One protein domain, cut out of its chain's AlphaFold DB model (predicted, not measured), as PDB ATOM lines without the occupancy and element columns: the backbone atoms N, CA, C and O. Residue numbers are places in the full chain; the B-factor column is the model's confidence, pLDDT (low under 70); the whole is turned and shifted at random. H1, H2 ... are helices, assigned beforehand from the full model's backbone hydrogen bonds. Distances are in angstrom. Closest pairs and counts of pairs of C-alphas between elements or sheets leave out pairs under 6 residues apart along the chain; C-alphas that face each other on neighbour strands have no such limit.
ATOM      1  N   SER A  92     -54.333  23.001 -33.268       92.38
ATOM      2  CA  SER A  92     -53.562  24.228 -33.492       92.38
ATOM      3  C   SER A  92     -53.850  24.825 -34.881       92.38
ATOM      4  O   SER A  92     -54.259  24.104 -35.798       92.38
ATOM      5  N   PRO A  93     -53.603  26.131 -35.103       90.81
ATOM      6  CA  PRO A  93     -53.868  26.768 -36.393       90.81
ATOM      7  C   PRO A  93     -53.156  26.075 -37.557       90.81
ATOM      8  O   PRO A  93     -53.719  25.916 -38.640       90.81
ATOM      9  N   HIS A  94     -51.924  25.618 -37.321       92.25
ATOM     10  CA  HIS A  94     -51.166  24.852 -38.296       92.25
ATOM     11  C   HIS A  94     -51.806  23.494 -38.608       92.25
ATOM     12  O   HIS A  94     -51.914  23.127 -39.773       92.25
ATOM     13  N   GLU A  95     -52.259  22.753 -37.595       94.56
ATOM     14  CA  GLU A  95     -52.932  21.461 -37.790       94.56
ATOM     15  C   GLU A  95     -54.246  21.626 -38.555       94.56
ATOM     16  O   GLU A  95     -54.488  20.892 -39.510       94.56
ATOM     17  N   GLN A  96     -55.034  22.655 -38.231       95.44
ATOM     18  CA  GLN A  96     -56.247  22.995 -38.978       95.44
ATOM     19  C   GLN A  96     -55.940  23.307 -40.453       95.44
ATOM     20  O   GLN A  96     -56.648  22.852 -41.355       95.44
ATOM     21  N   MET A  97     -54.850  24.036 -40.716       95.69
ATOM     22  CA  MET A  97     -54.388  24.339 -42.071       95.69
ATOM     23  C   MET A  97     -53.961  23.073 -42.832       95.69
ATOM     24  O   MET A  97     -54.376  22.883 -43.979       95.69
ATOM     25  N   GLN A  98     -53.207  22.170 -42.196       96.19
ATOM     26  CA  GLN A  98     -52.810  20.891 -42.799       96.19
ATOM     27  C   GLN A  98     -54.019  19.982 -43.057       96.19
ATOM     28  O   GLN A  98     -54.112  19.370 -44.122       96.19
ATOM     29  N   SER A  99     -54.981  19.937 -42.133       95.81
ATOM     30  CA  SER A  99     -56.243  19.211 -42.290       95.81
ATOM     31  C   SER A  99     -57.054  19.745 -43.472       95.81
ATOM     32  O   SER A  99     -57.552  18.960 -44.282       95.81
ATOM     33  N   LEU A 100     -57.146  21.072 -43.629       94.81
ATOM     34  CA  LEU A 100     -57.814  21.699 -44.772       94.81
ATOM     35  C   LEU A 100     -57.115  21.351 -46.089       94.81
ATOM     36  O   LEU A 100     -57.780  21.004 -47.066       94.81
ATOM     37  N   LYS A 101     -55.781  21.397 -46.112       95.06
ATOM     38  CA  LYS A 101     -54.979  21.010 -47.278       95.06
ATOM     39  C   LYS A 101     -55.198  19.546 -47.660       95.06
ATOM     40  O   LYS A 101     -55.480  19.238 -48.818       95.06
ATOM     41  N   ALA A 102     -55.140  18.638 -46.687       94.69
ATOM     42  CA  ALA A 102     -55.387  17.214 -46.901       94.69
ATOM     43  C   ALA A 102     -56.816  16.954 -47.406       94.69
ATOM     44  O   ALA A 102     -57.020  16.167 -48.334       94.69
ATOM     45  N   PHE A 103     -57.803  17.653 -46.842       93.69
ATOM     46  CA  PHE A 103     -59.185  17.602 -47.302       93.69
ATOM     47  C   PHE A 103     -59.316  18.076 -48.755       93.69
ATOM     48  O   PHE A 103     -59.932  17.384 -49.567       93.69
ATOM     49  N   ALA A 104     -58.722  19.211 -49.112       93.06
ATOM     50  CA  ALA A 104     -58.783  19.743 -50.467       93.06
ATOM     51  C   ALA A 104     -58.143  18.788 -51.487       93.06
ATOM     52  O   ALA A 104     -58.751  18.501 -52.521       93.06
ATOM     53  N   MET A 105     -56.971  18.219 -51.177       92.38
ATOM     54  CA  MET A 105     -56.330  17.201 -52.020       92.38
ATOM     55  C   MET A 105     -57.223  15.968 -52.206       92.38
ATOM     56  O   MET A 105     -57.436  15.519 -53.330       92.38
ATOM     57  N   LYS A 106     -57.810  15.450 -51.117       91.81
ATOM     58  CA  LYS A 106     -58.721  14.293 -51.161       91.81
ATOM     59  C   LYS A 106     -59.953  14.545 -52.036       91.81
ATOM     60  O   LYS A 106     -60.507  13.602 -52.592       91.81
ATOM     61  N   ASN A 107     -60.369  15.803 -52.169       88.69
ATOM     62  CA  ASN A 107     -61.520  16.206 -52.970       88.69
ATOM     63  C   ASN A 107     -61.133  16.738 -54.362       88.69
ATOM     64  O   ASN A 107     -61.960  17.345 -55.033       88.69
ATOM     65  N   GLY A 108     -59.909  16.488 -54.837       86.25
ATOM     66  CA  GLY A 108     -59.519  16.767 -56.223       86.25
ATOM     67  C   GLY A 108     -58.956  18.166 -56.473       86.25
ATOM     68  O   GLY A 108     -58.918  18.605 -57.621       86.25
ATOM     69  N   SER A 109     -58.511  18.874 -55.429       91.12
ATOM     70  CA  SER A 109     -57.660  20.054 -55.612       91.12
ATOM     71  C   SER A 109     -56.305  19.656 -56.203       91.12
ATOM     72  O   SER A 109     -55.664  18.716 -55.728       91.12
ATOM     73  N   LYS A 110     -55.858  20.386 -57.234       88.62
ATOM     74  CA  LYS A 110     -54.619  20.103 -57.986       88.62
ATOM     75  C   LYS A 110     -53.353  20.467 -57.208       88.62
ATOM     76  O   LYS A 110     -52.320  19.835 -57.399       88.62
ATOM     77  N   ASP A 111     -53.428  21.471 -56.341       90.75
ATOM     78  CA  ASP A 111     -52.306  21.970 -55.535       90.75
ATOM     79  C   ASP A 111     -52.576  21.892 -54.023       90.75
ATOM     80  O   ASP A 111     -51.776  22.344 -53.202       90.75
ATOM     81  N   GLY A 112     -53.706  21.287 -53.654       92.44
ATOM     82  CA  GLY A 112     -54.140  21.122 -52.278       92.44
ATOM     83  C   GLY A 112     -54.749  22.369 -51.655       92.44
ATOM     84  O   GLY A 112     -55.057  22.308 -50.477       92.44
ATOM     85  N   THR A 113     -54.952  23.465 -52.392       95.06
ATOM     86  CA  THR A 113     -55.731  24.621 -51.911       95.06
ATOM     87  C   THR A 113     -57.237  24.345 -51.949       95.06
ATOM     88  O   THR A 113     -57.686  23.526 -52.754       95.06
ATOM     89  N   PRO A 114     -58.067  25.044 -51.153       92.00
ATOM     90  CA  PRO A 114     -59.524  24.899 -51.193       92.00
ATOM     91  C   PRO A 114     -60.173  25.546 -52.436       92.00
ATOM     92  O   PRO A 114     -61.378  25.764 -52.441       92.00
ATOM     93  N   VAL A 115     -59.391  25.859 -53.474       91.94
ATOM     94  CA  VAL A 115     -59.857  26.406 -54.754       91.94
ATOM     95  C   VAL A 115     -59.723  25.315 -55.806       91.94
ATOM     96  O   VAL A 115     -58.615  24.909 -56.156       91.94
ATOM     97  N   ALA A 116     -60.850  24.820 -56.297       90.31
ATOM     98  CA  ALA A 116     -60.897  23.721 -57.251       90.31
ATOM     99  C   ALA A 116     -62.008  23.936 -58.285       90.31
ATOM    100  O   ALA A 116     -62.926  24.718 -58.071       90.31
ATOM    101  N   ASP A 117     -61.988  23.214 -59.407       86.62
ATOM    102  CA  ASP A 117     -62.959  23.415 -60.504       86.62
ATOM    103  C   ASP A 117     -64.418  23.197 -60.056       86.62
ATOM    104  O   ASP A 117     -65.354  23.712 -60.658       86.62
ATOM    105  N   TRP A 118     -64.605  22.463 -58.959       82.94
ATOM    106  CA  TRP A 118     -65.897  22.139 -58.370       82.94
ATOM    107  C   TRP A 118     -66.321  23.038 -57.202       82.94
ATOM    108  O   TRP A 118     -67.447  22.893 -56.742       82.94
ATOM    109  N   THR A 119     -65.457  23.909 -56.679       85.62
ATOM    110  CA  THR A 119     -65.857  24.871 -55.642       85.62
ATOM    111  C   THR A 119     -66.537  26.072 -56.280       85.62
ATOM    112  O   THR A 119     -66.196  26.478 -57.395       85.62
ATOM    113  N   ASN A 120     -67.510  26.656 -55.588       84.81
ATOM    114  CA  ASN A 120     -68.079  27.937 -56.000       84.81
ATOM    115  C   ASN A 120     -67.363  29.115 -55.319       84.81
ATOM    116  O   ASN A 120     -66.595  28.949 -54.372       84.81
ATOM    117  N   THR A 121     -67.651  30.327 -55.794       80.44
ATOM    118  CA  THR A 121     -67.055  31.570 -55.297       80.44
ATOM    119  C   THR A 121     -67.212  31.758 -53.786       80.44
ATOM    120  O   THR A 121     -66.270  32.174 -53.118       80.44
ATOM    121  N   GLN A 122     -68.389  31.461 -53.227       81.62
ATOM    122  CA  GLN A 122     -68.650  31.687 -51.804       81.62
ATOM    123  C   GLN A 122     -67.853  30.715 -50.927       81.62
ATOM    124  O   GLN A 122     -67.323  31.112 -49.894       81.62
ATOM    125  N   GLU A 123     -67.746  29.448 -51.335       85.06
ATOM    126  CA  GLU A 123     -66.935  28.446 -50.633       85.06
ATOM    127  C   GLU A 123     -65.459  28.847 -50.595       85.06
ATOM    128  O   GLU A 123     -64.809  28.730 -49.556       85.06
ATOM    129  N   GLU A 124     -64.952  29.380 -51.702       85.31
ATOM    130  CA  GLU A 124     -63.573  29.844 -51.824       85.31
ATOM    131  C   GLU A 124     -63.293  31.086 -50.980       85.31
ATOM    132  O   GLU A 124     -62.275  31.134 -50.290       85.31
ATOM    133  N   ILE A 125     -64.206  32.065 -50.977       80.19
ATOM    134  CA  ILE A 125     -64.103  33.249 -50.112       80.19
ATOM    135  C   ILE A 125     -64.090  32.822 -48.643       80.19
ATOM    136  O   ILE A 125     -63.184  33.210 -47.908       80.19
ATOM    137  N   ASN A 126     -65.025  31.961 -48.230       83.19
ATOM    138  CA  ASN A 126     -65.093  31.458 -46.856       83.19
ATOM    139  C   ASN A 126     -63.807  30.719 -46.452       83.19
ATOM    140  O   ASN A 126     -63.362  30.808 -45.305       83.19
ATOM    141  N   ALA A 127     -63.206  29.967 -47.378       85.19
ATOM    142  CA  ALA A 127     -61.952  29.269 -47.132       85.19
ATOM    143  C   ALA A 127     -60.762  30.238 -47.030       85.19
ATOM    144  O   ALA A 127     -59.910  30.062 -46.160       85.19
ATOM    145  N   GLY A 128     -60.725  31.283 -47.863       82.94
ATOM    146  CA  GLY A 128     -59.731  32.355 -47.783       82.94
ATOM    147  C   GLY A 128     -59.813  33.146 -46.474       82.94
ATOM    148  O   GLY A 128     -58.788  33.394 -45.843       82.94
ATOM    149  N   GLU A 129     -61.021  33.487 -46.018       84.31
ATOM    150  CA  GLU A 129     -61.247  34.148 -44.723       84.31
ATOM    151  C   GLU A 129     -60.795  33.279 -43.551       84.31
ATOM    152  O   GLU A 129     -60.082  33.744 -42.662       84.31
ATOM    153  N   TYR A 130     -61.154  31.998 -43.578       87.81
ATOM    154  CA  TYR A 130     -60.722  31.054 -42.559       87.81
ATOM    155  C   TYR A 130     -59.195  30.902 -42.534       87.81
ATOM    156  O   TYR A 130     -58.590  30.927 -41.466       87.81
ATOM    157  N   LEU A 131     -58.539  30.827 -43.694       87.81
ATOM    158  CA  LEU A 131     -57.077  30.795 -43.763       87.81
ATOM    159  C   LEU A 131     -56.426  32.088 -43.268       87.81
ATOM    160  O   LEU A 131     -55.371  32.024 -42.639       87.81
ATOM    161  N   ALA A 132     -57.046  33.246 -43.499       85.06
ATOM    162  CA  ALA A 132     -56.585  34.507 -42.929       85.06
ATOM    163  C   ALA A 132     -56.664  34.495 -41.393       85.06
ATOM    164  O   ALA A 132     -55.716  34.918 -40.730       85.06
ATOM    165  N   GLU A 133     -57.740  33.943 -40.827       86.69
ATOM    166  CA  GLU A 133     -57.889  33.751 -39.381       86.69
ATOM    167  C   GLU A 133     -56.823  32.796 -38.815       86.69
ATOM    168  O   GLU A 133     -56.175  33.107 -37.811       86.69
ATOM    169  N   LEU A 134     -56.594  31.651 -39.470       89.06
ATOM    170  CA  LEU A 134     -55.550  30.702 -39.070       89.06
ATOM    171  C   LEU A 134     -54.157  31.339 -39.132       89.06
ATOM    172  O   LEU A 134     -53.347  31.138 -38.228       89.06
ATOM    173  N   ASN A 135     -53.889  32.145 -40.162       86.56
ATOM    174  CA  ASN A 135     -52.633  32.872 -40.301       86.56
ATOM    175  C   ASN A 135     -52.434  33.889 -39.167       86.56
ATOM    176  O   ASN A 135     -51.364  33.943 -38.561       86.56
ATOM    177  N   GLU A 136     -53.478  34.642 -38.813       85.44
ATOM    178  CA  GLU A 136     -53.435  35.573 -37.684       85.44
ATOM    179  C   GLU A 136     -53.156  34.846 -36.359       85.44
ATOM    180  O   GLU A 136     -52.298  35.272 -35.577       85.44
ATOM    181  N   LYS A 137     -53.847  33.727 -36.107       88.19
ATOM    182  CA  LYS A 137     -53.619  32.892 -34.921       88.19
ATOM    183  C   LYS A 137     -52.181  32.358 -34.885       88.19
ATOM    184  O   LYS A 137     -51.516  32.493 -33.859       88.19
ATOM    185  N   GLN A 138     -51.655  31.862 -36.007       87.81
ATOM    186  CA  GLN A 138     -50.281  31.352 -36.091       87.81
ATOM    187  C   GLN A 138     -49.224  32.443 -35.852       87.81
ATOM    188  O   GLN A 138     -48.203  32.208 -35.195       87.81
ATOM    189  N   HIS A 139     -49.458  33.662 -36.344       83.88
ATOM    190  CA  HIS A 139     -48.583  34.800 -36.063       83.88
ATOM    191  C   HIS A 139     -48.600  35.176 -34.575       83.88
ATOM    192  O   HIS A 139     -47.541  35.449 -34.008       83.88
ATOM    193  N   LYS A 140     -49.764  35.137 -33.913       85.38
ATOM    194  CA  LYS A 140     -49.861  35.366 -32.458       85.38
ATOM    195  C   LYS A 140     -49.069  34.329 -31.660       85.38
ATOM    196  O   LYS A 140     -48.397  34.702 -30.700       85.38
ATOM    197  N   GLU A 141     -49.088  33.063 -32.073       87.12
ATOM    198  CA  GLU A 141     -48.251  32.017 -31.469       87.12
ATOM    199  C   GLU A 141     -46.757  32.302 -31.659       87.12
ATOM    200  O   GLU A 141     -45.987  32.234 -30.704       87.12
ATOM    201  N   THR A 142     -46.341  32.703 -32.862       86.88
ATOM    202  CA  THR A 142     -44.936  33.060 -33.147       86.88
ATOM    203  C   THR A 142     -44.477  34.237 -32.289       86.88
ATOM    204  O   THR A 142     -43.390  34.223 -31.716       86.88
ATOM    205  N   ILE A 143     -45.339  35.243 -32.132       84.56
ATOM    206  CA  ILE A 143     -45.115  36.392 -31.253       84.56
ATOM    207  C   ILE A 143     -44.970  35.967 -29.785       84.56
ATOM    208  O   ILE A 143     -44.120  36.501 -29.066       84.56
ATOM    209  N   ALA A 144     -45.799  35.035 -29.314       87.12
ATOM    210  CA  ALA A 144     -45.700  34.526 -27.952       87.12
ATOM    211  C   ALA A 144     -44.355  33.820 -27.716       87.12
ATOM    212  O   ALA A 144     -43.737  34.032 -26.671       87.12
ATOM    213  N   GLU A 145     -43.868  33.068 -28.703       88.56
ATOM    214  CA  GLU A 145     -42.548  32.436 -28.645       88.56
ATOM    215  C   GLU A 145     -41.416  33.467 -28.670       88.56
ATOM    216  O   GLU A 145     -40.527  33.400 -27.823       88.56
ATOM    217  N   LEU A 146     -41.497  34.503 -29.516       85.62
ATOM    218  CA  LEU A 146     -40.538  35.620 -29.527       85.62
ATOM    219  C   LEU A 146     -40.387  36.284 -28.147       85.62
ATOM    220  O   LEU A 146     -39.280  36.626 -27.731       85.62
ATOM    221  N   ARG A 147     -41.482  36.432 -27.389       85.94
ATOM    222  CA  ARG A 147     -41.455  37.020 -26.032       85.94
ATOM    223  C   ARG A 147     -40.694  36.169 -25.021       85.94
ATOM    224  O   ARG A 147     -40.125  36.722 -24.078       85.94
ATOM    225  N   ARG A 148     -40.707  34.850 -25.212       88.62
ATOM    226  CA  ARG A 148     -40.089  33.851 -24.330       88.62
ATOM    227  C   ARG A 148     -38.626  33.578 -24.672       88.62
ATOM    228  O   ARG A 148     -37.963  32.867 -23.923       88.62
ATOM    229  N   VAL A 149     -38.119  34.157 -25.762       87.94
ATOM    230  CA  VAL A 149     -36.729  33.987 -26.198       87.94
ATOM    231  C   VAL A 149     -35.760  34.434 -25.093       87.94
ATOM    232  O   VAL A 149     -35.900  35.566 -24.594       87.94
ATOM    233  N   PRO A 150     -34.773  33.585 -24.735       89.44
ATOM    234  CA  PRO A 150     -33.733  33.915 -23.769       89.44
ATOM    235  C   PRO A 150     -32.968  35.196 -24.134       89.44
ATOM    236  O   PRO A 150     -32.793  35.489 -25.320       89.44
ATOM    237  N   PRO A 151     -32.451  35.956 -23.150       87.81
ATOM    238  CA  PRO A 151     -31.696  37.184 -23.414       87.81
ATOM    239  C   PRO A 151     -30.524  37.006 -24.395       87.81
ATOM    240  O   PRO A 151     -30.327  37.852 -25.268       87.81
ATOM    241  N   ASP A 152     -29.801  35.887 -24.301       89.56
ATOM    242  CA  ASP A 152     -28.635  35.596 -25.147       89.56
ATOM    243  C   ASP A 152     -28.995  35.346 -26.617       89.56
ATOM    244  O   ASP A 152     -28.200  35.642 -27.507       89.56
ATOM    245  N   GLU A 153     -30.194  34.824 -26.881       89.56
ATOM    246  CA  GLU A 153     -30.724  34.634 -28.236       89.56
ATOM    247  C   GLU A 153     -31.345  35.936 -28.764       89.56
ATOM    248  O   GLU A 153     -31.229  36.271 -29.944       89.56
ATOM    249  N   ARG A 154     -31.960  36.727 -27.871       89.50
ATOM    250  CA  ARG A 154     -32.635  37.988 -28.209       89.50
ATOM    251  C   ARG A 154     -31.704  39.005 -28.857       89.50
ATOM    252  O   ARG A 154     -32.159  39.758 -29.712       89.50
ATOM    253  N   ARG A 155     -30.414  39.015 -28.505       90.31
ATOM    254  CA  ARG A 155     -29.428  39.896 -29.156       90.31
ATOM    255  C   ARG A 155     -29.364  39.674 -30.670       90.31
ATOM    256  O   ARG A 155     -29.310  40.642 -31.411       90.31
ATOM    257  N   PHE A 156     -29.455  38.423 -31.129       92.31
ATOM    258  CA  PHE A 156     -29.402  38.110 -32.555       92.31
ATOM    259  C   PHE A 156     -30.669  38.571 -33.274       92.31
ATOM    260  O   PHE A 156     -30.599  39.033 -34.406       92.31
ATOM    261  N   LEU A 157     -31.824  38.486 -32.608       89.12
ATOM    262  CA  LEU A 157     -33.076  39.021 -33.142       89.12
ATOM    263  C   LEU A 157     -33.031  40.551 -33.261       89.12
ATOM    264  O   LEU A 157     -33.481  41.083 -34.269       89.12
ATOM    265  N   LEU A 158     -32.452  41.241 -32.273       88.12
ATOM    266  CA  LEU A 158     -32.259  42.696 -32.308       88.12
ATOM    267  C   LEU A 158     -31.288  43.116 -33.419       88.12
ATOM    268  O   LEU A 158     -31.579  44.044 -34.159       88.12
ATOM    269  N   GLU A 159     -30.180  42.392 -33.606       91.56
ATOM    270  CA  GLU A 159     -29.252  42.638 -34.720       91.56
ATOM    271  C   GLU A 159     -29.931  42.504 -36.095       91.56
ATOM    272  O   GLU A 159     -29.566  43.197 -37.042       91.56
ATOM    273  N   GLU A 160     -30.898  41.594 -36.238       91.19
ATOM    274  CA  GLU A 160     -31.682  41.443 -37.468       91.19
ATOM    275  C   GLU A 160     -32.742  42.536 -37.641       91.19
ATOM    276  O   GLU A 160     -33.000  42.962 -38.768       91.19
ATOM    277  N   GLU A 161     -33.330  43.018 -36.549       87.69
ATOM    278  CA  GLU A 161     -34.236  44.168 -36.573       87.69
ATOM    279  C   GLU A 161     -33.492  45.450 -36.970       87.69
ATOM    280  O   GLU A 161     -33.939  46.152 -37.874       87.69
ATOM    281  N   ASP A 162     -32.297  45.688 -36.422       88.25
ATOM    282  CA  ASP A 162     -31.452  46.831 -36.791       88.25
ATOM    283  C   ASP A 162     -31.110  46.824 -38.294       88.25
ATOM    284  O   ASP A 162     -31.116  47.865 -38.960       88.25
ATOM    285  N   LYS A 163     -30.832  45.643 -38.867       92.75
ATOM    286  CA  LYS A 163     -30.597  45.494 -40.316       92.75
ATOM    287  C   LYS A 163     -31.852  45.785 -41.132       92.75
ATOM    288  O   LYS A 163     -31.747  46.371 -42.212       92.75
ATOM    289  N   LEU A 164     -33.022  45.364 -40.650       89.38
ATOM    290  CA  LEU A 164     -34.295  45.673 -41.294       89.38
ATOM    291  C   LEU A 164     -34.552  47.182 -41.291       89.38
ATOM    292  O   LEU A 164     -34.901  47.727 -42.335       89.38
ATOM    293  N   ASP A 165     -34.324  47.867 -40.174       85.31
ATOM    294  CA  ASP A 165     -34.527  49.313 -40.067       85.31
ATOM    295  C   ASP A 165     -33.600  50.095 -41.006       85.31
ATOM    296  O   ASP A 165     -34.054  50.977 -41.742       85.31
ATOM    297  N   GLN A 166     -32.323  49.706 -41.081       90.88
ATOM    298  CA  GLN A 166     -31.378  50.266 -42.053       90.88
ATOM    299  C   GLN A 166     -31.842  50.043 -43.496       90.88
ATOM    300  O   GLN A 166     -31.749  50.946 -44.333       90.88
ATOM    301  N   LEU A 167     -32.364  48.852 -43.805       90.81
ATOM    302  CA  LEU A 167     -32.888  48.539 -45.131       90.81
ATOM    303  C   LEU A 167     -34.134  49.371 -45.459       90.81
ATOM    304  O   LEU A 167     -34.243  49.875 -46.575       90.81
ATOM    305  N   ILE A 168     -35.049  49.542 -44.500       85.38
ATOM    306  CA  ILE A 168     -36.254  50.367 -44.647       85.38
ATOM    307  C   ILE A 168     -35.866  51.813 -44.946       85.38
ATOM    308  O   ILE A 168     -36.399  52.394 -45.894       85.38
ATOM    309  N   GLN A 169     -34.938  52.379 -44.170       88.75
ATOM    310  CA  GLN A 169     -34.468  53.746 -44.366       88.75
ATOM    311  C   GLN A 169     -33.819  53.912 -45.744       88.75
ATOM    312  O   GLN A 169     -34.229  54.778 -46.513       88.75
ATOM    313  N   LYS A 170     -32.880  53.028 -46.100       93.81
ATOM    314  CA  LYS A 170     -32.196  53.058 -47.398       93.81
ATOM    315  C   LYS A 170     -33.180  52.998 -48.571       93.81
ATOM    316  O   LYS A 170     -33.098  53.792 -49.501       93.81
ATOM    317  N   ARG A 171     -34.146  52.082 -48.517       88.00
ATOM    318  CA  ARG A 171     -35.191  51.923 -49.541       88.00
ATOM    319  C   ARG A 171     -36.079  53.164 -49.668       88.00
ATOM    320  O   ARG A 171     -36.471  53.528 -50.774       88.00
ATOM    321  N   ALA A 172     -36.396  53.814 -48.548       86.56
ATOM    322  CA  ALA A 172     -37.143  55.067 -48.553       86.56
ATOM    323  C   ALA A 172     -36.337  56.215 -49.190       86.56
ATOM    324  O   ALA A 172     -36.893  56.966 -49.988       86.56
ATOM    325  N   GLU A 173     -35.037  56.312 -48.899       92.12
ATOM    326  CA  GLU A 173     -34.121  57.294 -49.505       92.12
ATOM    327  C   GLU A 173     -33.944  57.074 -51.019       92.12
ATOM    328  O   GLU A 173     -33.886  58.034 -51.784       92.12
ATOM    329  N   GLU A 174     -33.943  55.818 -51.472       93.25
ATOM    330  CA  GLU A 174     -33.894  55.429 -52.892       93.25
ATOM    331  C   GLU A 174     -35.234  55.629 -53.634       93.25
ATOM    332  O   GLU A 174     -35.338  55.331 -54.826       93.25
ATOM    333  N   GLY A 175     -36.280  56.122 -52.957       90.19
ATOM    334  CA  GLY A 175     -37.607  56.343 -53.544       90.19
ATOM    335  C   GLY A 175     -38.416  55.063 -53.783       90.19
ATOM    336  O   GLY A 175     -39.443  55.106 -54.460       90.19
ATOM    337  N   ASN A 176     -37.985  53.931 -53.222       91.56
ATOM    338  CA  ASN A 176     -38.646  52.632 -53.341       91.56
ATOM    339  C   ASN A 176     -38.900  52.007 -51.953       91.56
ATOM    340  O   ASN A 176     -38.266  51.008 -51.600       91.56
ATOM    341  N   PRO A 177     -39.789  52.600 -51.130       84.50
ATOM    342  CA  PRO A 177     -40.006  52.168 -49.753       84.50
ATOM    343  C   PRO A 177     -40.513  50.724 -49.677       84.50
ATOM    344  O   PRO A 177     -41.366  50.309 -50.459       84.50
ATOM    345  N   MET A 178     -40.031  49.968 -48.682       80.12
ATOM    346  CA  MET A 178     -40.495  48.598 -48.451       80.12
ATOM    347  C   MET A 178     -41.983  48.561 -48.091       80.12
ATOM    348  O   MET A 178     -42.444  49.257 -47.180       80.12
ATOM    349  N   THR A 179     -42.711  47.665 -48.742       78.06
ATOM    350  CA  THR A 179     -44.098  47.333 -48.415       78.06
ATOM    351  C   THR A 179     -44.191  46.573 -47.088       78.06
ATOM    352  O   THR A 179     -43.233  45.949 -46.629       78.06
ATOM    353  N   GLY A 180     -45.374  46.569 -46.461       74.44
ATOM    354  CA  GLY A 180     -45.609  45.780 -45.245       74.44
ATOM    355  C   GLY A 180     -45.335  44.281 -45.434       74.44
ATOM    356  O   GLY A 180     -44.812  43.636 -44.528       74.44
ATOM    357  N   ARG A 181     -45.609  43.742 -46.632       75.31
ATOM    358  CA  ARG A 181     -45.327  42.342 -46.979       75.31
ATOM    359  C   ARG A 181     -43.830  42.059 -47.015       75.31
ATOM    360  O   ARG A 181     -43.405  41.085 -46.408       75.31
ATOM    361  N   GLU A 182     -43.040  42.912 -47.665       79.50
ATOM    362  CA  GLU A 182     -41.582  42.746 -47.738       79.50
ATOM    363  C   GLU A 182     -40.926  42.823 -46.357       79.50
ATOM    364  O   GLU A 182     -39.993  42.072 -46.075       79.50
ATOM    365  N   LYS A 183     -41.429  43.694 -45.471       82.31
ATOM    366  CA  LYS A 183     -40.969  43.757 -44.074       82.31
ATOM    367  C   LYS A 183     -41.248  42.441 -43.347       82.31
ATOM    368  O   LYS A 183     -40.346  41.888 -42.724       82.31
ATOM    369  N   LEU A 184     -42.464  41.910 -43.480       80.56
ATOM    370  CA  LEU A 184     -42.839  40.626 -42.887       80.56
ATOM    371  C   LEU A 184     -41.993  39.470 -43.444       80.56
ATOM    372  O   LEU A 184     -41.507  38.646 -42.678       80.56
ATOM    373  N   GLU A 185     -41.781  39.409 -44.762       81.62
ATOM    374  CA  GLU A 185     -40.930  38.382 -45.379       81.62
ATOM    375  C   GLU A 185     -39.498  38.442 -44.864       81.62
ATOM    376  O   GLU A 185     -38.920  37.400 -44.555       81.62
ATOM    377  N   TYR A 186     -38.934  39.643 -44.732       87.38
ATOM    378  CA  TYR A 186     -37.605  39.813 -44.161       87.38
ATOM    379  C   TYR A 186     -37.534  39.235 -42.745       87.38
ATOM    380  O   TYR A 186     -36.633  38.453 -42.453       87.38
ATOM    381  N   GLN A 187     -38.502  39.573 -41.887       86.19
ATOM    382  CA  GLN A 187     -38.540  39.110 -40.498       86.19
ATOM    383  C   GLN A 187     -38.699  37.587 -40.390       86.19
ATOM    384  O   GLN A 187     -37.978  36.938 -39.638       86.19
ATOM    385  N   LEU A 188     -39.610  36.990 -41.162       86.94
ATOM    386  CA  LEU A 188     -39.799  35.537 -41.154       86.94
ATOM    387  C   LEU A 188     -38.536  34.808 -41.644       86.94
ATOM    388  O   LEU A 188     -38.125  33.800 -41.064       86.94
ATOM    389  N   ASN A 189     -37.887  35.331 -42.687       89.69
ATOM    390  CA  ASN A 189     -36.663  34.746 -43.232       89.69
ATOM    391  C   ASN A 189     -35.450  34.951 -42.312       89.69
ATOM    392  O   ASN A 189     -34.574  34.086 -42.272       89.69
ATOM    393  N   SER A 190     -35.375  36.059 -41.567       93.12
ATOM    394  CA  SER A 190     -34.289  36.287 -40.611       93.12
ATOM    395  C   SER A 190     -34.384  35.319 -39.433       93.12
ATOM    396  O   SER A 190     -33.380  34.699 -39.090       93.12
ATOM    397  N   VAL A 191     -35.583  35.084 -38.888       92.00
ATOM    398  CA  VAL A 191     -35.801  34.079 -37.833       92.00
ATOM    399  C   VAL A 191     -35.476  32.669 -38.332       92.00
ATOM    400  O   VAL A 191     -34.808  31.915 -37.627       92.00
ATOM    401  N   GLU A 192     -35.871  32.315 -39.560       93.06
ATOM    402  CA  GLU A 192     -35.529  31.012 -40.154       93.06
ATOM    403  C   GLU A 192     -34.013  30.839 -40.331       93.06
ATOM    404  O   GLU A 192     -33.471  29.765 -40.061       93.06
ATOM    405  N   ARG A 193     -33.306  31.901 -40.735       95.56
ATOM    406  CA  ARG A 193     -31.842  31.890 -40.833       95.56
ATOM    407  C   ARG A 193     -31.186  31.739 -39.462       95.56
ATOM    408  O   ARG A 193     -30.311  30.898 -39.298       95.56
ATOM    409  N   LEU A 194     -31.618  32.507 -38.465       94.81
ATOM    410  CA  LEU A 194     -31.089  32.377 -37.107       94.81
ATOM    411  C   LEU A 194     -31.332  30.974 -36.542       94.81
ATOM    412  O   LEU A 194     -30.487  30.444 -35.823       94.81
ATOM    413  N   TYR A 195     -32.464  30.358 -36.881       95.31
ATOM    414  CA  TYR A 195     -32.773  29.000 -36.459       95.31
ATOM    415  C   TYR A 195     -31.866  27.971 -37.142       95.31
ATOM    416  O   TYR A 195     -31.320  27.099 -36.466       95.31
ATOM    417  N   SER A 196     -31.638  28.089 -38.454       94.81
ATOM    418  CA  SER A 196     -30.728  27.188 -39.177       94.81
ATOM    419  C   SER A 196     -29.264  27.335 -38.743       94.81
ATOM    420  O   SER A 196     -28.516  26.360 -38.776       94.81
ATOM    421  N   GLU A 197     -28.876  28.518 -38.261       96.19
ATOM    422  CA  GLU A 197     -27.571  28.795 -37.649       96.19
ATOM    423  C   GLU A 197     -27.468  28.336 -36.179       96.19
ATOM    424  O   GLU A 197     -26.404  28.463 -35.573       96.19
ATOM    425  N   GLY A 198     -28.550  27.829 -35.578       94.69
ATOM    426  CA  GLY A 198     -28.585  27.418 -34.170       94.69
ATOM    427  C   GLY A 198     -28.521  28.579 -33.169       94.69
ATOM    428  O   GLY A 198     -28.184  28.369 -32.006       94.69
ATOM    429  N   LYS A 199     -28.822  29.807 -33.610       94.44
ATOM    430  CA  LYS A 199     -28.789  31.033 -32.792       94.44
ATOM    431  C   LYS A 199     -30.094  31.325 -32.057       94.44
ATOM    432  O   LYS A 199     -30.097  32.151 -31.149       94.44
ATOM    433  N   VAL A 200     -31.186  30.678 -32.456       92.81
ATOM    434  CA  VAL A 200     -32.462  30.703 -31.736       92.81
ATOM    435  C   VAL A 200     -32.941  29.286 -31.470       92.81
ATOM    436  O   VAL A 200     -32.643  28.356 -32.223       92.81
ATOM    437  N   ASN A 201     -33.696  29.126 -30.391       91.88
ATOM    438  CA  ASN A 201     -34.200  27.833 -29.965       91.88
ATOM    439  C   ASN A 201     -35.185  27.197 -30.965       91.88
ATOM    440  O   ASN A 201     -35.798  27.843 -31.822       91.88
ATOM    441  N   HIS A 202     -35.368  25.887 -30.791       94.06
ATOM    442  CA  HIS A 202     -36.254  25.071 -31.612       94.06
ATOM    443  C   HIS A 202     -37.713  25.540 -31.603       94.06
ATOM    444  O   HIS A 202     -38.358  25.497 -32.647       94.06
ATOM    445  N   TRP A 203     -38.233  26.013 -30.468       93.50
ATOM    446  CA  TRP A 203     -39.635  26.420 -30.346       93.50
ATOM    447  C   TRP A 203     -39.959  27.621 -31.233       93.50
ATOM    448  O   TRP A 203     -40.909  27.566 -32.018       93.50
ATOM    449  N   LEU A 204     -39.119  28.660 -31.190       92.31
ATOM    450  CA  LEU A 204     -39.255  29.814 -32.074       92.31
ATOM    451  C   LEU A 204     -39.090  29.407 -33.543       92.31
ATOM    452  O   LEU A 204     -39.900  29.806 -34.379       92.31
ATOM    453  N   GLY A 205     -38.082  28.585 -33.851       93.38
ATOM    454  CA  GLY A 205     -37.842  28.091 -35.206       93.38
ATOM    455  C   GLY A 205     -39.046  27.350 -35.795       93.38
ATOM    456  O   GLY A 205     -39.486  27.657 -36.902       93.38
ATOM    457  N   GLN A 206     -39.637  26.417 -35.043       94.56
ATOM    458  CA  GLN A 206     -40.828  25.685 -35.485       94.56
ATOM    459  C   GLN A 206     -42.047  26.594 -35.637       94.56
ATOM    460  O   GLN A 206     -42.753  26.496 -36.639       94.56
ATOM    461  N   SER A 207     -42.290  27.491 -34.678       92.69
ATOM    462  CA  SER A 207     -43.417  28.426 -34.752       92.69
ATOM    463  C   SER A 207     -43.307  29.339 -35.982       92.69
ATOM    464  O   SER A 207     -44.267  29.497 -36.740       92.69
ATOM    465  N   ASN A 208     -42.097  29.830 -36.273       93.06
ATOM    466  CA  ASN A 208     -41.810  30.627 -37.461       93.06
ATOM    467  C   ASN A 208     -42.011  29.846 -38.771       93.06
ATOM    468  O   ASN A 208     -42.617  30.366 -39.707       93.06
ATOM    469  N   ARG A 209     -41.578  28.581 -38.846       94.56
ATOM    470  CA  ARG A 209     -41.835  27.729 -40.024       94.56
ATOM    471  C   ARG A 209     -43.320  27.511 -40.265       94.56
ATOM    472  O   ARG A 209     -43.781  27.689 -41.389       94.56
ATOM    473  N   ARG A 210     -44.081  27.205 -39.211       94.56
ATOM    474  CA  ARG A 210     -45.544  27.062 -39.296       94.56
ATOM    475  C   ARG A 210     -46.197  28.345 -39.801       94.56
ATOM    476  O   ARG A 210     -47.070  28.284 -40.657       94.56
ATOM    477  N   SER A 211     -45.736  29.495 -39.314       90.94
ATOM    478  CA  SER A 211     -46.158  30.822 -39.770       90.94
ATOM    479  C   SER A 211     -45.870  31.054 -41.261       90.94
ATOM    480  O   SER A 211     -46.763  31.457 -42.005       90.94
ATOM    481  N   ILE A 212     -44.663  30.719 -41.730       90.69
ATOM    482  CA  ILE A 212     -44.296  30.790 -43.153       90.69
ATOM    483  C   ILE A 212     -45.197  29.883 -43.998       90.69
ATOM    484  O   ILE A 212     -45.675  30.301 -45.051       90.69
ATOM    485  N   GLU A 213     -45.425  28.646 -43.560       93.94
ATOM    486  CA  GLU A 213     -46.248  27.681 -44.290       93.94
ATOM    487  C   GLU A 213     -47.706  28.131 -44.395       93.94
ATOM    488  O   GLU A 213     -48.263  28.114 -45.494       93.94
ATOM    489  N   THR A 214     -48.301  28.603 -43.298       90.44
ATOM    490  CA  THR A 214     -49.676  29.118 -43.296       90.44
ATOM    491  C   THR A 214     -49.810  30.352 -44.193       90.44
ATOM    492  O   THR A 214     -50.733  30.409 -45.008       90.44
ATOM    493  N   GLN A 215     -48.859  31.294 -44.137       89.81
ATOM    494  CA  GLN A 215     -48.854  32.474 -45.009       89.81
ATOM    495  C   GLN A 215     -48.742  32.084 -46.487       89.81
ATOM    496  O   GLN A 215     -49.490  32.595 -47.318       89.81
ATOM    497  N   ARG A 216     -47.832  31.164 -46.834       92.00
ATOM    498  CA  ARG A 216     -47.680  30.689 -48.218       92.00
ATOM    499  C   ARG A 216     -48.946  29.994 -48.709       92.00
ATOM    500  O   ARG A 216     -49.363  30.200 -49.844       92.00
ATOM    501  N   TYR A 217     -49.578  29.190 -47.865       93.12
ATOM    502  CA  TYR A 217     -50.807  28.504 -48.237       93.12
ATOM    503  C   TYR A 217     -51.978  29.477 -48.459       93.12
ATOM    504  O   TYR A 217     -52.739  29.320 -49.417       93.12
ATOM    505  N   LEU A 218     -52.073  30.535 -47.647       91.19
ATOM    506  CA  LEU A 218     -53.008  31.641 -47.858       91.19
ATOM    507  C   LEU A 218     -52.709  32.407 -49.158       91.19
ATOM    508  O   LEU A 218     -53.624  32.649 -49.941       91.19
ATOM    509  N   ASP A 219     -51.445  32.752 -49.421       90.00
ATOM    510  CA  ASP A 219     -51.036  33.456 -50.645       90.00
ATOM    511  C   ASP A 219     -51.384  32.649 -51.906       90.00
ATOM    512  O   ASP A 219     -51.944  33.200 -52.856       90.00
ATOM    513  N   GLN A 220     -51.117  31.336 -51.895       93.75
ATOM    514  CA  GLN A 220     -51.475  30.429 -52.990       93.75
ATOM    515  C   GLN A 220     -52.993  30.339 -53.174       93.75
ATOM    516  O   GLN A 220     -53.483  30.418 -54.300       93.75
ATOM    517  N   THR A 221     -53.744  30.226 -52.075       93.00
ATOM    518  CA  THR A 221     -55.213  30.195 -52.109       93.00
ATOM    519  C   THR A 221     -55.762  31.479 -52.723       93.00
ATOM    520  O   THR A 221     -56.555  31.421 -53.659       93.00
ATOM    521  N   ASN A 222     -55.289  32.641 -52.271       89.25
ATOM    522  CA  ASN A 222     -55.716  33.929 -52.806       89.25
ATOM    523  C   ASN A 222     -55.389  34.052 -54.299       89.25
ATOM    524  O   ASN A 222     -56.261  34.428 -55.079       89.25
ATOM    525  N   ALA A 223     -54.170  33.691 -54.717       91.69
ATOM    526  CA  ALA A 223     -53.782  33.712 -56.126       91.69
ATOM    527  C   ALA A 223     -54.729  32.855 -56.982       91.69
ATOM    528  O   ALA A 223     -55.203  33.310 -58.024       91.69
ATOM    529  N   ASN A 224     -55.050  31.646 -56.516       93.75
ATOM    530  CA  ASN A 224     -55.952  30.735 -57.213       93.75
ATOM    531  C   ASN A 224     -57.365  31.302 -57.346       93.75
ATOM    532  O   ASN A 224     -57.949  31.172 -58.417       93.75
ATOM    533  N   ILE A 225     -57.890  31.954 -56.305       89.69
ATOM    534  CA  ILE A 225     -59.199  32.620 -56.347       89.69
ATOM    535  C   ILE A 225     -59.216  33.675 -57.463       89.69
ATOM    536  O   ILE A 225     -60.084  33.640 -58.333       89.69
ATOM    537  N   PHE A 226     -58.241  34.591 -57.485       89.06
ATOM    538  CA  PHE A 226     -58.192  35.637 -58.515       89.06
ATOM    539  C   PHE A 226     -58.069  35.051 -59.923       89.06
ATOM    540  O   PHE A 226     -58.818  35.434 -60.822       89.06
ATOM    541  N   LEU A 227     -57.164  34.088 -60.103       91.56
ATOM    542  CA  LEU A 227     -56.879  33.497 -61.408       91.56
ATOM    543  C   LEU A 227     -58.030  32.637 -61.937       91.56
ATOM    544  O   LEU A 227     -58.378  32.761 -63.109       91.56
ATOM    545  N   LYS A 228     -58.662  31.812 -61.090       90.06
ATOM    546  CA  LYS A 228     -59.792  30.958 -61.488       90.06
ATOM    547  C   LYS A 228     -60.945  31.778 -62.067       90.06
ATOM    548  O   LYS A 228     -61.556  31.372 -63.051       90.06
ATOM    549  N   TRP A 229     -61.225  32.932 -61.471       84.88
ATOM    550  CA  TRP A 229     -62.318  33.813 -61.886       84.88
ATOM    551  C   TRP A 229     -61.890  34.890 -62.894       84.88
ATOM    552  O   TRP A 229     -62.673  35.788 -63.195       84.88
ATOM    553  N   GLY A 230     -60.665  34.816 -63.427       84.50
ATOM    554  CA  GLY A 230     -60.175  35.745 -64.449       84.50
ATOM    555  C   GLY A 230     -60.025  37.190 -63.965       84.50
ATOM    556  O   GLY A 230     -60.089  38.120 -64.769       84.50
ATOM    557  N   MET A 231     -59.846  37.400 -62.662       81.56
ATOM    558  CA  MET A 231     -59.657  38.728 -62.088       81.56
ATOM    559  C   MET A 231     -58.179  39.133 -62.083       81.56
ATOM    560  O   MET A 231     -57.298  38.279 -61.948       81.56
ATOM    561  N   PRO A 232     -57.881  40.444 -62.155       82.56
ATOM    562  CA  PRO A 232     -56.527  40.938 -61.959       82.56
ATOM    563  C   PRO A 232     -55.988  40.528 -60.587       82.56
ATOM    564  O   PRO A 232     -56.588  40.840 -59.558       82.56
ATOM    565  N   VAL A 233     -54.835  39.857 -60.573       82.50
ATOM    566  CA  VAL A 233     -54.167  39.480 -59.326       82.50
ATOM    567  C   VAL A 233     -53.622  40.745 -58.644       82.50
ATOM    568  O   VAL A 233     -52.875  41.504 -59.273       82.50
ATOM    569  N   PRO A 234     -53.957  40.997 -57.365       79.00
ATOM    570  CA  PRO A 234     -53.395  42.107 -56.607       79.00
ATOM    571  C   PRO A 234     -51.862  42.081 -56.563       79.00
ATOM    572  O   PRO A 234     -51.249  41.035 -56.367       79.00
ATOM    573  N   LYS A 235     -51.230  43.257 -56.670       77.50
ATOM    574  CA  LYS A 235     -49.758  43.399 -56.696       77.50
ATOM    575  C   LYS A 235     -49.046  42.914 -55.425       77.50
ATOM    576  O   LYS A 235     -47.835  42.746 -55.440       77.50
ATOM    577  N   ASN A 236     -49.772  42.761 -54.321       73.06
ATOM    578  CA  ASN A 236     -49.245  42.275 -53.048       73.06
ATOM    579  C   ASN A 236     -49.269  40.741 -52.927       73.06
ATOM    580  O   ASN A 236     -48.718  40.224 -51.956       73.06
ATOM    581  N   ILE A 237     -49.893  40.021 -53.868       83.06
ATOM    582  CA  ILE A 237     -49.762  38.565 -53.960       83.06
ATOM    583  C   ILE A 237     -48.391  38.257 -54.564       83.06
ATOM    584  O   ILE A 237     -48.036  38.830 -55.599       83.06
ATOM    585  N   PRO A 238     -47.597  37.374 -53.943       83.81
ATOM    586  CA  PRO A 238     -46.258  37.113 -54.424       83.81
ATOM    587  C   PRO A 238     -46.285  36.390 -55.772       83.81
ATOM    588  O   PRO A 238     -47.081  35.480 -56.006       83.81
ATOM    589  N   GLN A 239     -45.350  36.764 -56.644       89.19
ATOM    590  CA  GLN A 239     -45.262  36.250 -58.010       89.19
ATOM    591  C   GLN A 239     -45.167  34.717 -58.066       89.19
ATOM    592  O   GLN A 239     -45.804  34.088 -58.909       89.19
ATOM    593  N   TRP A 240     -44.455  34.097 -57.117       91.50
ATOM    594  CA  TRP A 240     -44.352  32.638 -57.045       91.50
ATOM    595  C   TRP A 240     -45.718  31.961 -56.849       91.50
ATOM    596  O   TRP A 240     -45.911  30.852 -57.337       91.50
ATOM    597  N   ALA A 241     -46.680  32.598 -56.169       91.69
ATOM    598  CA  ALA A 241     -48.015  32.028 -55.969       91.69
ATOM    599  C   ALA A 241     -48.821  32.044 -57.277       91.69
ATOM    600  O   ALA A 241     -49.513  31.082 -57.615       91.69
ATOM    601  N   VAL A 242     -48.659  33.113 -58.063       92.00
ATOM    602  CA  VAL A 242     -49.240  33.252 -59.404       92.00
ATOM    603  C   VAL A 242     -48.650  32.215 -60.354       92.00
ATOM    604  O   VAL A 242     -49.379  31.507 -61.042       92.00
ATOM    605  N   GLU A 243     -47.327  32.082 -60.380       91.69
ATOM    606  CA  GLU A 243     -46.615  31.125 -61.236       91.69
ATOM    607  C   GLU A 243     -46.925  29.671 -60.874       91.69
ATOM    608  O   GLU A 243     -47.012  28.808 -61.751       91.69
ATOM    609  N   ASN A 244     -47.135  29.380 -59.590       91.25
ATOM    610  CA  ASN A 244     -47.452  28.035 -59.127       91.25
ATOM    611  C   ASN A 244     -48.927  27.654 -59.274       91.25
ATOM    612  O   ASN A 244     -49.220  26.459 -59.286       91.25
ATOM    613  N   SER A 245     -49.819  28.623 -59.491       93.69
ATOM    614  CA  SER A 245     -51.254  28.373 -59.601       93.69
ATOM    615  C   SER A 245     -51.619  27.434 -60.763       93.69
ATOM    616  O   SER A 245     -51.170  27.654 -61.895       93.69
ATOM    617  N   PRO A 246     -52.503  26.438 -60.544       91.88
ATOM    618  CA  PRO A 246     -53.073  25.628 -61.623       91.88
ATOM    619  C   PRO A 246     -54.023  26.428 -62.537       91.88
ATOM    620  O   PRO A 246     -54.375  25.963 -63.623       91.88
ATOM    621  N   TYR A 247     -54.427  27.630 -62.116       91.00
ATOM    622  CA  TYR A 247     -55.307  28.536 -62.856       91.00
ATOM    623  C   TYR A 247     -54.545  29.603 -63.648       91.00
ATOM    624  O   TYR A 247     -55.152  30.450 -64.297       91.00
ATOM    625  N   ASN A 248     -53.212  29.579 -63.618       90.00
ATOM    626  CA  ASN A 248     -52.414  30.502 -64.410       90.00
ATOM    627  C   ASN A 248     -52.508  30.146 -65.904       90.00
ATOM    628  O   ASN A 248     -52.013  29.103 -66.338       90.00
ATOM    629  N   ALA A 249     -53.101  31.043 -66.695       77.38
ATOM    630  CA  ALA A 249     -53.299  30.869 -68.135       77.38
ATOM    631  C   ALA A 249     -51.989  30.592 -68.899       77.38
ATOM    632  O   ALA A 249     -51.980  29.775 -69.818       77.38
ATOM    633  N   ASN A 250     -50.867  31.186 -68.476       74.94
ATOM    634  CA  ASN A 250     -49.559  30.952 -69.104       74.94
ATOM    635  C   ASN A 250     -49.063  29.513 -68.889       74.94
ATOM    636  O   ASN A 250     -48.319  28.986 -69.710       74.94
ATOM    637  N   LYS A 251     -49.484  28.863 -67.798       68.81
ATOM    638  CA  LYS A 251     -49.200  27.448 -67.523       68.81
ATOM    639  C   LYS A 251     -50.125  26.520 -68.305       68.81
ATOM    640  O   LYS A 251     -49.689  25.465 -68.744       68.81
ATOM    641  N   GLN A 252     -51.383  26.918 -68.488       59.34
ATOM    642  CA  GLN A 252     -52.375  26.130 -69.226       59.34
ATOM    643  C   GLN A 252     -52.111  26.099 -70.738       59.34
ATOM    644  O   GLN A 252     -52.498  25.139 -71.387       59.34
ATOM    645  N   GLN A 253     -51.430  27.108 -71.294       55.03
ATOM    646  CA  GLN A 253     -51.018  27.141 -72.707       55.03
ATOM    647  C   GLN A 253     -49.735  26.342 -73.002       55.03
ATOM    648  O   GLN A 253     -49.384  26.165 -74.166       55.03
ATOM    649  N   ALA A 254     -49.014  25.896 -71.969       49.81
ATOM    650  CA  ALA A 254     -47.755  25.158 -72.094       49.81
ATOM    651  C   ALA A 254     -47.926  23.624 -72.035       49.81
ATOM    652  O   ALA A 254     -46.924  22.906 -72.027       49.81
TER     653      ALA A 254
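What this domain is: This is residues 92 to 254 of the 255 residues of an uncharacterized protein of Burkholderiales bacterium (UniProt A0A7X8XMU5). Two long helices, H2 and H5, run side by side in opposite directions as a spine, with H1 packing on both through its first residues. A second arm, the hairpin of H3 and H4, joins one end of this spine and slants away from it as a V, while the short H6 packs crosswise on H5 towards the other end and tiny H7 follows it. The printed part has 163 residues with seven named helices, H1 to H7 in that order, and no named strand; the class is all helix. The whole is compact, with a radius of gyration of the C-alphas of 17.8 A and spans of 52 by 40 by 27 A.

Where its parts are: H1 is residues 93 to 106, 19.9 A from first to last C-alpha, beginning at C-alpha 93 (-53.868, 26.768, -36.393). H2, residues 121 to 148, is the longest helix by residues and measures 41.1 A. H3 is residues 151 to 173, 33.0 A, and H4 is residues 180 to 196, 24.6 A. H5, residues 202 to 228, measures 38.5 A and ends at C-alpha 228 (-59.792, 30.958, -61.488). H6 is residues 239 to 244, and H7 is residues 249 to 252, ending at C-alpha 252 (-52.375, 26.130, -69.226).

How they stand to each other: H5 is the hub, touching four helices. H1, H2 and H5 form an up-and-down bundle, each helix running against the one before it. H2 and H5 touch at a shallow tilt of 19 degrees, their closest C-alphas, of Thr 142 and Ser 207, 5.1 A apart. H1 touches H2 with residues 93 to 97 alone, closest at the C-alphas of Pro 93 and Leu 134, 5.0 A; this hairpin has a shallow tilt of 33 degrees, only just short of steep. H4 touches H5 with residues 188 to 195 alone, a hairpin at a steep tilt of 39 degrees, with the C-alphas of Tyr 195 and Gly 205 closest at 5.3 A. H3 and H4 form another hairpin and touch, closest at the C-alphas of Glu 160 and Ser 190, 6.6 A. H3 is apart from H5. H6 touches H5 about perpendicular, at 75 degrees, with the C-alphas of Gln 220 and Ala 241 closest at 4.8 A. H7 is close to but not clearly touching H6. Every O i to N i+4 pair is within hydrogen-bond range in H1, H2, H4, H5 and H6, and 17 of 19 in H3; H7 is too short for such a pair.

The domain as a whole: The C-alphas farthest apart, of Pro 151 and Gln 253, are 53.9 A from each other. The printed part has no cut. The link from H1 to H2, residues 107 to 120, is long. The mean pLDDT of the printed part is 88.1, and residues 251 to 254 are under 70.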